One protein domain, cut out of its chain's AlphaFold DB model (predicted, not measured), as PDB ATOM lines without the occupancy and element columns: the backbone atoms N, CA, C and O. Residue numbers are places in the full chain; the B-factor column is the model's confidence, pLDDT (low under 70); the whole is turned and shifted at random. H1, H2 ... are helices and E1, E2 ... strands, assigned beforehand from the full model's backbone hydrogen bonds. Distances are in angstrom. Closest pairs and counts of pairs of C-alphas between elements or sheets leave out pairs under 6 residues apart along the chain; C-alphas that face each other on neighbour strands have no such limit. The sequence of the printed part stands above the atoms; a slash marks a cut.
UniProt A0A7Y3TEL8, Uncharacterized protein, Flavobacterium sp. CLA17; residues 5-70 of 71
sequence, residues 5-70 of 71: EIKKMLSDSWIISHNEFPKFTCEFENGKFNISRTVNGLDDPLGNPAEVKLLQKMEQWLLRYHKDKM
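What this domain is: This is residues 5 to 70 of the 71 residues of an uncharacterized protein of Flavobacterium sp. CLA17 (UniProt A0A7Y3TEL8). A small sheet of three short strands, E1, E2 and E3, stands beside one long helix, H2, which only grazes it. The short helix H1 is off the sheet and roughly alongside H2, running the opposite way, so that the two helices form a loose pair. The printed part has 66 residues with three named strands and two named helices, in the order E1, E2, E3, H1, H2; the sheet's order is E1, E2, E3, all antiparallel, and the class is mixed, helices and strands. The whole is compact, with a radius of gyration of the C-alphas of 11.8 A, and the C-alphas span 33 by 25 by 22 A, a rounded outline.

How they stand to each other: E1, residues 5 to 8, and E2, residues 14 to 18, form a hairpin, antiparallel at 163 degrees. C-alphas 6 and 16 face each other at 4.5 A, and N 7 and O 15 are within hydrogen-bond range at 2.8 A. E2 and E3, residues 24 to 28, form a second hairpin, also antiparallel at 163 degrees. C-alphas 17 and 25 face each other at 4.3 A, and N 16 and O 26 are 2.8 A apart, within hydrogen-bond range. The three strands are a meander, each the antiparallel neighbour of the one before; E1 and E3 are edge strands and E2 is the inner strand. H1, residues 35 to 42, is not on the sheet, and it is apart from E1 and E2. H2, residues 49 to 65, is on the sheet but only grazes it, with its residues 51 to 62; it is near E2, with 6 pairs of C-alphas within 10 A, and near E3, with 5. H1 and H2 are close but not clearly touching, the closest C-alphas being those of Leu 42 and Val 52, 6.0 A apart. They run opposite ways at a shallow tilt of 13 degrees. In H2 every O i to N i+4 pair is within hydrogen-bond range; in H1 2 of 4 are.

Where its parts are: E1 begins at C-alpha 5, at (-40.854, 14.858, -16.259), and is 10.4 A long. E2 and E3 are each 13.5 A long. H1 measures 10.5 A from C-alpha 35, at (-23.530, 17.018, -12.458), to C-alpha 42. H2, the longest helix, measures 24.4 A and ends at C-alpha 65, at (-34.493, 24.048, -19.754).

The domain as a whole: The two C-alphas farthest apart are those of Leu 10 and Pro 45, at 34.4 A. The printed part has no cut and no long link: E1 to E2 and E2 to E3 are tight, E3 to H1 and H1 to H2 short. The mean pLDDT of the printed part is 71.8; residue 11, residues 21 to 22 and residues 29 to 47 are under 70, and H1 has a mean of 53.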
ATOM      1  N   GLU A   5     -39.953  14.206 -17.204       84.62
ATOM      2  CA  GLU A   5     -40.854  14.858 -16.259       84.62
ATOM      3  C   GLU A   5     -40.089  15.186 -14.979       84.62
ATOM      4  O   GLU A   5     -39.292  14.372 -14.531       84.62
ATOM      5  N   ILE A   6     -40.332  16.361 -14.392       82.38
ATOM      6  CA  ILE A   6     -39.720  16.781 -13.129       82.38
ATOM      7  C   ILE A   6     -40.807  17.078 -12.091       82.38
ATOM      8  O   ILE A   6     -41.739  17.835 -12.370       82.38
ATOM      9  N   LYS A   7     -40.693  16.496 -10.896       84.12
ATOM     10  CA  LYS A   7     -41.624  16.674  -9.770       84.12
ATOM     11  C   LYS A   7     -40.874  17.123  -8.526       84.12
ATOM     12  O   LYS A   7     -39.792  16.617  -8.249       84.12
ATOM     13  N   LYS A   8     -41.446  18.074  -7.782       80.00
ATOM     14  CA  LYS A   8     -40.943  18.455  -6.457       80.00
ATOM     15  C   LYS A   8     -41.526  17.496  -5.420       80.00
ATOM     16  O   LYS A   8     -42.736  17.279  -5.426       80.00
ATOM     17  N   MET A   9     -40.688  16.954  -4.548       79.06
ATOM     18  CA  MET A   9     -41.107  16.196  -3.370       79.06
ATOM     19  C   MET A   9     -41.233  17.123  -2.151       79.06
ATOM     20  O   MET A   9     -40.793  18.274  -2.165       79.06
ATOM     21  N   LEU A  10     -41.875  16.624  -1.091       71.12
ATOM     22  CA  LEU A  10     -42.176  17.386   0.131       71.12
ATOM     23  C   LEU A  10     -40.920  17.827   0.911       71.12
ATOM     24  O   LEU A  10     -40.972  18.824   1.621       71.12
ATOM     25  N   SER A  11     -39.801  17.117   0.761       67.44
ATOM     26  CA  SER A  11     -38.557  17.265   1.535       67.44
ATOM     27  C   SER A  11     -37.443  18.015   0.788       67.44
ATOM     28  O   SER A  11     -36.272  17.668   0.913       67.44
ATOM     29  N   ASP A  12     -37.798  18.995  -0.049       71.50
ATOM     30  CA  ASP A  12     -36.873  19.722  -0.941       71.50
ATOM     31  C   ASP A  12     -36.055  18.837  -1.903       71.50
ATOM     32  O   ASP A  12     -35.131  19.315  -2.562       71.50
ATOM     33  N   SER A  13     -36.438  17.568  -2.074       73.00
ATOM     34  CA  SER A  13     -35.918  16.727  -3.146       73.00
ATOM     35  C   SER A  13     -36.711  16.921  -4.443       73.00
ATOM     36  O   SER A  13     -37.896  17.275  -4.441       73.00
ATOM     37  N   TRP A  14     -36.049  16.731  -5.584       79.56
ATOM     38  CA  TRP A  14     -36.711  16.677  -6.890       79.56
ATOM     39  C   TRP A  14     -36.555  15.299  -7.490       79.56
ATOM     40  O   TRP A  14     -35.499  14.686  -7.385       79.56
ATOM     41  N   ILE A  15     -37.592  14.857  -8.187       80.69
ATOM     42  CA  ILE A  15     -37.578  13.624  -8.955       80.69
ATOM     43  C   ILE A  15     -37.639  13.964 -10.433       80.69
ATOM     44  O   ILE A  15     -38.496  14.741 -10.855       80.69
ATOM     45  N   ILE A  16     -36.756  13.355 -11.220       80.38
ATOM     46  CA  ILE A  16     -36.838  13.352 -12.675       80.38
ATOM     47  C   ILE A  16     -37.155  11.944 -13.141       80.38
ATOM     48  O   ILE A  16     -36.456  11.001 -12.788       80.38
ATOM     49  N   SER A  17     -38.186  11.810 -13.965       80.25
ATOM     50  CA  SER A  17     -38.589  10.539 -14.555       80.25
ATOM     51  C   SER A  17     -38.492  10.603 -16.070       80.25
ATOM     52  O   SER A  17     -38.903  11.584 -16.694       80.25
ATOM     53  N   HIS A  18     -37.980   9.533 -16.670       79.50
ATOM     54  CA  HIS A  18     -38.088   9.288 -18.098       79.50
ATOM     55  C   HIS A  18     -39.214   8.295 -18.365       79.50
ATOM     56  O   HIS A  18     -39.212   7.171 -17.863       79.50
ATOM     57  N   ASN A  19     -40.189   8.729 -19.159       79.06
ATOM     58  CA  ASN A  19     -41.431   7.988 -19.363       79.06
ATOM     59  C   ASN A  19     -41.396   7.059 -20.592       79.06
ATOM     60  O   ASN A  19     -42.289   6.222 -20.748       79.06
ATOM     61  N   GLU A  20     -40.378   7.172 -21.450       78.38
ATOM     62  CA  GLU A  20     -40.159   6.265 -22.587       78.38
ATOM     63  C   GLU A  20     -39.199   5.127 -22.207       78.38
ATOM     64  O   GLU A  20     -38.478   5.217 -21.221       78.38
ATOM     65  N   PHE A  21     -39.188   4.026 -22.960       69.38
ATOM     66  CA  PHE A  21     -38.254   2.930 -22.695       69.38
ATOM     67  C   PHE A  21     -36.819   3.318 -23.120       69.38
ATOM     68  O   PHE A  21     -36.652   3.819 -24.236       69.38
ATOM     69  N   PRO A  22     -35.785   3.073 -22.288       66.69
ATOM     70  CA  PRO A  22     -35.854   2.532 -20.929       66.69
ATOM     71  C   PRO A  22     -36.335   3.579 -19.912       66.69
ATOM     72  O   PRO A  22     -35.930   4.742 -19.946       66.69
ATOM     73  N   LYS A  23     -37.240   3.163 -19.021       74.56
ATOM     74  CA  LYS A  23     -37.817   4.035 -17.991       74.56
ATOM     75  C   LYS A  23     -36.885   4.075 -16.792       74.56
ATOM     76  O   LYS A  23     -36.467   3.023 -16.321       74.56
ATOM     77  N   PHE A  24     -36.619   5.264 -16.275       72.50
ATOM     78  CA  PHE A  24     -35.844   5.429 -15.051       72.50
ATOM     79  C   PHE A  24     -36.316   6.664 -14.293       72.50
ATOM     80  O   PHE A  24     -36.954   7.559 -14.860       72.50
ATOM     81  N   THR A  25     -35.992   6.688 -13.007       74.69
ATOM     82  CA  THR A  25     -36.331   7.769 -12.091       74.69
ATOM     83  C   THR A  25     -35.087   8.119 -11.288       74.69
ATOM     84  O   THR A  25     -34.475   7.233 -10.697       74.69
ATOM     85  N   CYS A  26     -34.717   9.395 -11.268       75.00
ATOM     86  CA  CYS A  26     -33.608   9.914 -10.476       75.00
ATOM     87  C   CYS A  26     -34.133  10.885  -9.420       75.00
ATOM     88  O   CYS A  26     -34.964  11.739  -9.733       75.00
ATOM     89  N   GLU A  27     -33.621  10.773  -8.199       74.50
ATOM     90  CA  GLU A  27     -33.895  11.702  -7.105       74.50
ATOM     91  C   GLU A  27     -32.674  12.587  -6.832       74.50
ATOM     92  O   GLU A  27     -31.535  12.120  -6.855       74.50
ATOM     93  N   PHE A  28     -32.923  13.869  -6.570       73.31
ATOM     94  CA  PHE A  28     -31.912  14.858  -6.212       73.31
ATOM     95  C   PHE A  28     -32.195  15.394  -4.822       73.31
ATOM     96  O   PHE A  28     -33.208  16.061  -4.606       73.31
ATOM     97  N   GLU A  29     -31.280  15.121  -3.902       67.00
ATOM     98  CA  GLU A  29     -31.232  15.749  -2.585       67.00
ATOM     99  C   GLU A  29     -30.821  17.231  -2.736       67.00
ATOM    100  O   GLU A  29     -30.075  17.583  -3.651       67.00
ATOM    101  N   ASN A  30     -31.292  18.116  -1.847       67.62
ATOM    102  CA  ASN A  30     -30.967  19.557  -1.828       67.62
ATOM    103  C   ASN A  30     -31.504  20.426  -2.978       67.62
ATOM    104  O   ASN A  30     -30.976  21.506  -3.256       67.62
ATOM    105  N   GLY A  31     -32.575  20.019  -3.649       65.50
ATOM    106  CA  GLY A  31     -33.253  20.923  -4.573       65.50
ATOM    107  C   GLY A  31     -32.558  21.101  -5.931       65.50
ATOM    108  O   GLY A  31     -33.118  21.773  -6.799       65.50
ATOM    109  N   LYS A  32     -31.359  20.532  -6.122       67.69
ATOM    110  CA  LYS A  32     -30.514  20.742  -7.305       67.69
ATOM    111  C   LYS A  32     -29.790  19.470  -7.743       67.69
ATOM    112  O   LYS A  32     -29.331  18.679  -6.928       67.69
ATOM    113  N   PHE A  33     -29.657  19.310  -9.052       69.69
ATOM    114  CA  PHE A  33     -28.905  18.255  -9.710       69.69
ATOM    115  C   PHE A  33     -27.415  18.594  -9.693       69.69
ATOM    116  O   PHE A  33     -26.999  19.598 -10.276       69.69
ATOM    117  N   ASN A  34     -26.610  17.749  -9.051       66.94
ATOM    118  CA  ASN A  34     -25.159  17.879  -9.070       66.94
ATOM    119  C   ASN A  34     -24.570  17.028 -10.208       66.94
ATOM    120  O   ASN A  34     -24.494  15.803 -10.095       66.94
ATOM    121  N   ILE A  35     -24.124  17.685 -11.285       63.00
ATOM    122  CA  ILE A  35     -23.530  17.018 -12.458       63.00
ATOM    123  C   ILE A  35     -22.257  16.265 -12.074       63.00
ATOM    124  O   ILE A  35     -22.039  15.152 -12.542       63.00
ATOM    125  N   SER A  36     -21.420  16.830 -11.199       60.00
ATOM    126  CA  SER A  36     -20.125  16.227 -10.871       60.00
ATOM    127  C   SER A  36     -20.278  14.884 -10.155       60.00
ATOM    128  O   SER A  36     -19.433  14.005 -10.302       60.00
ATOM    129  N   ARG A  37     -21.368  14.699  -9.395       57.12
ATOM    130  CA  ARG A  37     -21.682  13.427  -8.728       57.12
ATOM    131  C   ARG A  37     -22.242  12.393  -9.708       57.12
ATOM    132  O   ARG A  37     -21.919  11.219  -9.573       57.12
ATOM    133  N   THR A  38     -23.023  12.827 -10.697       56.53
ATOM    134  CA  THR A  38     -23.576  11.947 -11.740       56.53
ATOM    135  C   THR A  38     -22.500  11.463 -12.710       56.53
ATOM    136  O   THR A  38     -22.488  10.281 -13.039       56.53
ATOM    137  N   VAL A  39     -21.541  12.317 -13.090       49.59
ATOM    138  CA  VAL A  39     -20.396  11.929 -13.941       49.59
ATOM    139  C   VAL A  39     -19.584  10.797 -13.304       49.59
ATOM    140  O   VAL A  39     -19.279   9.823 -13.982       49.59
ATOM    141  N   ASN A  40     -19.354  10.838 -11.988       48.12
ATOM    142  CA  ASN A  40     -18.670   9.748 -11.278       48.12
ATOM    143  C   ASN A  40     -19.454   8.419 -11.270       48.12
ATOM    144  O   ASN A  40     -18.851   7.368 -11.088       48.12
ATOM    145  N   GLY A  41     -20.779   8.448 -11.452       44.06
ATOM    146  CA  GLY A  41     -21.604   7.244 -11.623       44.06
ATOM    147  C   GLY A  41     -21.689   6.747 -13.074       44.06
ATOM    148  O   GLY A  41     -22.086   5.610 -13.300       44.06
ATOM    149  N   LEU A  42     -21.323   7.584 -14.053       47.91
ATOM    150  CA  LEU A  42     -21.277   7.255 -15.486       47.91
ATOM    151  C   LEU A  42     -19.922   6.669 -15.916       47.91
ATOM    152  O   LEU A  42     -19.849   6.046 -16.973       47.91
ATOM    153  N   ASP A  43     -18.877   6.867 -15.109       46.09
ATOM    154  CA  ASP A  43     -17.543   6.282 -15.294       46.09
ATOM    155  C   ASP A  43     -17.460   4.815 -14.834       46.09
ATOM    156  O   ASP A  43     -16.403   4.203 -14.962       46.09
ATOM    157  N   ASP A  44     -18.547   4.228 -14.311       53.06
ATOM    158  CA  ASP A  44     -18.590   2.792 -14.027       53.06
ATOM    159  C   ASP A  44     -18.628   2.014 -15.360       53.06
ATOM    160  O   ASP A  44     -19.650   2.026 -16.059       53.06
ATOM    161  N   PRO A  45     -17.539   1.316 -15.740       54.84
ATOM    162  CA  PRO A  45     -17.459   0.602 -17.010       54.84
ATOM    163  C   PRO A  45     -18.405  -0.611 -17.081       54.84
ATOM    164  O   PRO A  45     -18.509  -1.235 -18.138       54.84
ATOM    165  N   LEU A  46     -19.094  -0.956 -15.984       63.00
ATOM    166  CA  LEU A  46     -20.122  -1.998 -15.914       63.00
ATOM    167  C   LEU A  46     -21.544  -1.454 -16.129       63.00
ATOM    168  O   LEU A  46     -22.491  -2.238 -16.227       63.00
ATOM    169  N   GLY A  47     -21.715  -0.130 -16.214       63.25
ATOM    170  CA  GLY A  47     -23.004   0.507 -16.468       63.25
ATOM    171  C   GLY A  47     -23.559   0.169 -17.856       63.25
ATOM    172  O   GLY A  47     -22.831   0.115 -18.848       63.25
ATOM    173  N   ASN A  48     -24.877  -0.036 -17.963       70.69
ATOM    174  CA  ASN A  48     -25.514  -0.299 -19.251       70.69
ATOM    175  C   ASN A  48     -25.364   0.932 -20.174       70.69
ATOM    176  O   ASN A  48     -25.898   2.000 -19.855       70.69
ATOM    177  N   PRO A  49     -24.732   0.812 -21.359       72.50
ATOM    178  CA  PRO A  49     -24.497   1.946 -22.255       72.50
ATOM    179  C   PRO A  49     -25.772   2.700 -22.660       72.50
ATOM    180  O   PRO A  49     -25.737   3.903 -22.931       72.50
ATOM    181  N   ALA A  50     -26.915   2.005 -22.712       72.44
ATOM    182  CA  ALA A  50     -28.202   2.616 -23.024       72.44
ATOM    183  C   ALA A  50     -28.695   3.536 -21.896       72.44
ATOM    184  O   ALA A  50     -29.244   4.601 -22.181       72.44
ATOM    185  N   GLU A  51     -28.471   3.150 -20.641       70.19
ATOM    186  CA  GLU A  51     -28.840   3.928 -19.455       70.19
ATOM    187  C   GLU A  51     -27.903   5.129 -19.287       70.19
ATOM    188  O   GLU A  51     -28.376   6.252 -19.114       70.19
ATOM    189  N   VAL A  52     -26.595   4.931 -19.497       72.62
ATOM    190  CA  VAL A  52     -25.577   6.000 -19.513       72.62
ATOM    191  C   VAL A  52     -25.934   7.079 -20.542       72.62
ATOM    192  O   VAL A  52     -26.025   8.266 -20.223       72.62
ATOM    193  N   LYS A  53     -26.225   6.678 -21.787       76.56
ATOM    194  CA  LYS A  53     -26.609   7.609 -22.863       76.56
ATOM    195  C   LYS A  53     -27.902   8.360 -22.554       76.56
ATOM    196  O   LYS A  53     -28.125   9.467 -23.049       76.56
ATOM    197  N   LEU A  54     -28.795   7.742 -21.794       77.44
ATOM    198  CA  LEU A  54     -30.075   8.329 -21.451       77.44
ATOM    199  C   LEU A  54     -29.955   9.337 -20.300       77.44
ATOM    200  O   LEU A  54     -30.556  10.411 -20.384       77.44
ATOM    201  N   LEU A  55     -29.117   9.050 -19.305       75.75
ATOM    202  CA  LEU A  55     -28.733  10.000 -18.261       75.75
ATOM    203  C   LEU A  55     -28.066  11.243 -18.863       75.75
ATOM    204  O   LEU A  55     -28.488  12.358 -18.571       75.75
ATOM    205  N   GLN A  56     -27.147  11.077 -19.819       77.56
ATOM    206  CA  GLN A  56     -26.546  12.210 -20.540       77.56
ATOM    207  C   GLN A  56     -27.591  13.068 -21.277       77.56
ATOM    208  O   GLN A  56     -27.514  14.297 -21.296       77.56
ATOM    209  N   LYS A  57     -28.614  12.447 -21.883       82.69
ATOM    210  CA  LYS A  57     -29.722  13.191 -22.514       82.69
ATOM    211  C   LYS A  57     -30.551  13.965 -21.491       82.69
ATOM    212  O   LYS A  57     -30.986  15.076 -21.795       82.69
ATOM    213  N   MET A  58     -30.776  13.388 -20.313       80.19
ATOM    214  CA  MET A  58     -31.450  14.064 -19.206       80.19
ATOM    215  C   MET A  58     -30.634  15.270 -18.726       80.19
ATOM    216  O   MET A  58     -31.199  16.349 -18.573       80.19
ATOM    217  N   GLU A  59     -29.317  15.133 -18.567       78.81
ATOM    218  CA  GLU A  59     -28.424  16.236 -18.189       78.81
ATOM    219  C   GLU A  59     -28.469  17.382 -19.203       78.81
ATOM    220  O   GLU A  59     -28.654  18.538 -18.832       78.81
ATOM    221  N   GLN A  60     -28.379  17.071 -20.500       82.25
ATOM    222  CA  GLN A  60     -28.499  18.075 -21.563       82.25
ATOM    223  C   GLN A  60     -29.870  18.760 -21.554       82.25
ATOM    224  O   GLN A  60     -29.975  19.967 -21.786       82.25
ATOM    225  N   TRP A  61     -30.934  18.009 -21.267       85.06
ATOM    226  CA  TRP A  61     -32.275  18.562 -21.131       85.06
ATOM    227  C   TRP A  61     -32.381  19.509 -19.926       85.06
ATOM    228  O   TRP A  61     -32.909  20.613 -20.069       85.06
ATOM    229  N   LEU A  62     -31.810  19.144 -18.775       81.06
ATOM    230  CA  LEU A  62     -31.764  20.008 -17.597       81.06
ATOM    231  C   LEU A  62     -30.920  21.264 -17.827       81.06
ATOM    232  O   LEU A  62     -31.380  22.366 -17.546       81.06
ATOM    233  N   LEU A  63     -29.738  21.132 -18.429       82.12
ATOM    234  CA  LEU A  63     -28.888  22.267 -18.799       82.12
ATOM    235  C   LEU A  63     -29.576  23.223 -19.776       82.12
ATOM    236  O   LEU A  63     -29.295  24.421 -19.775       82.12
ATOM    237  N   ARG A  64     -30.470  22.719 -20.631       85.00
ATOM    238  CA  ARG A  64     -31.172  23.546 -21.612       85.00
ATOM    239  C   ARG A  64     -32.399  24.249 -21.037       85.00
ATOM    240  O   ARG A  64     -32.645  25.393 -21.410       85.00
ATOM    241  N   TYR A  65     -33.162  23.581 -20.172       84.81
ATOM    242  CA  TYR A  65     -34.493  24.048 -19.754       84.81
ATOM    243  C   TYR A  65     -34.646  24.316 -18.251       84.81
ATOM    244  O   TYR A  65     -35.604  24.977 -17.860       84.81
ATOM    245  N   HIS A  66     -33.726  23.831 -17.418       82.00
ATOM    246  CA  HIS A  66     -33.811  23.853 -15.954       82.00
ATOM    247  C   HIS A  66     -32.461  24.202 -15.304       82.00
ATOM    248  O   HIS A  66     -32.061  23.586 -14.318       82.00
ATOM    249  N   LYS A  67     -31.736  25.188 -15.857       79.69
ATOM    250  CA  LYS A  67     -30.432  25.640 -15.326       79.69
ATOM    251  C   LYS A  67     -30.498  26.072 -13.861       79.69
ATOM    252  O   LYS A  67     -29.529  25.898 -13.137       79.69
ATOM    253  N   ASP A  68     -31.639  26.605 -13.429       78.81
ATOM    254  CA  ASP A  68     -31.933  26.985 -12.042       78.81
ATOM    255  C   ASP A  68     -31.862  25.803 -11.062       78.81
ATOM    256  O   ASP A  68     -31.637  25.991  -9.865       78.81
ATOM    257  N   LYS A  69     -32.012  24.584 -11.585       72.25
ATOM    258  CA  LYS A  69     -31.991  23.330 -10.834       72.25
ATOM    259  C   LYS A  69     -30.662  22.596 -10.943       72.25
ATOM    260  O   LYS A  69     -30.585  21.461 -10.492       72.25
ATOM    261  N   MET A  70     -29.640  23.211 -11.529       73.56
ATOM    262  CA  MET A  70     -28.287  22.664 -11.611       73.56
ATOM    263  C   MET A  70     -27.391  23.370 -10.581       73.56
ATOM    264  O   MET A  70     -27.566  24.567 -10.326       73.56
TER     265      MET A  70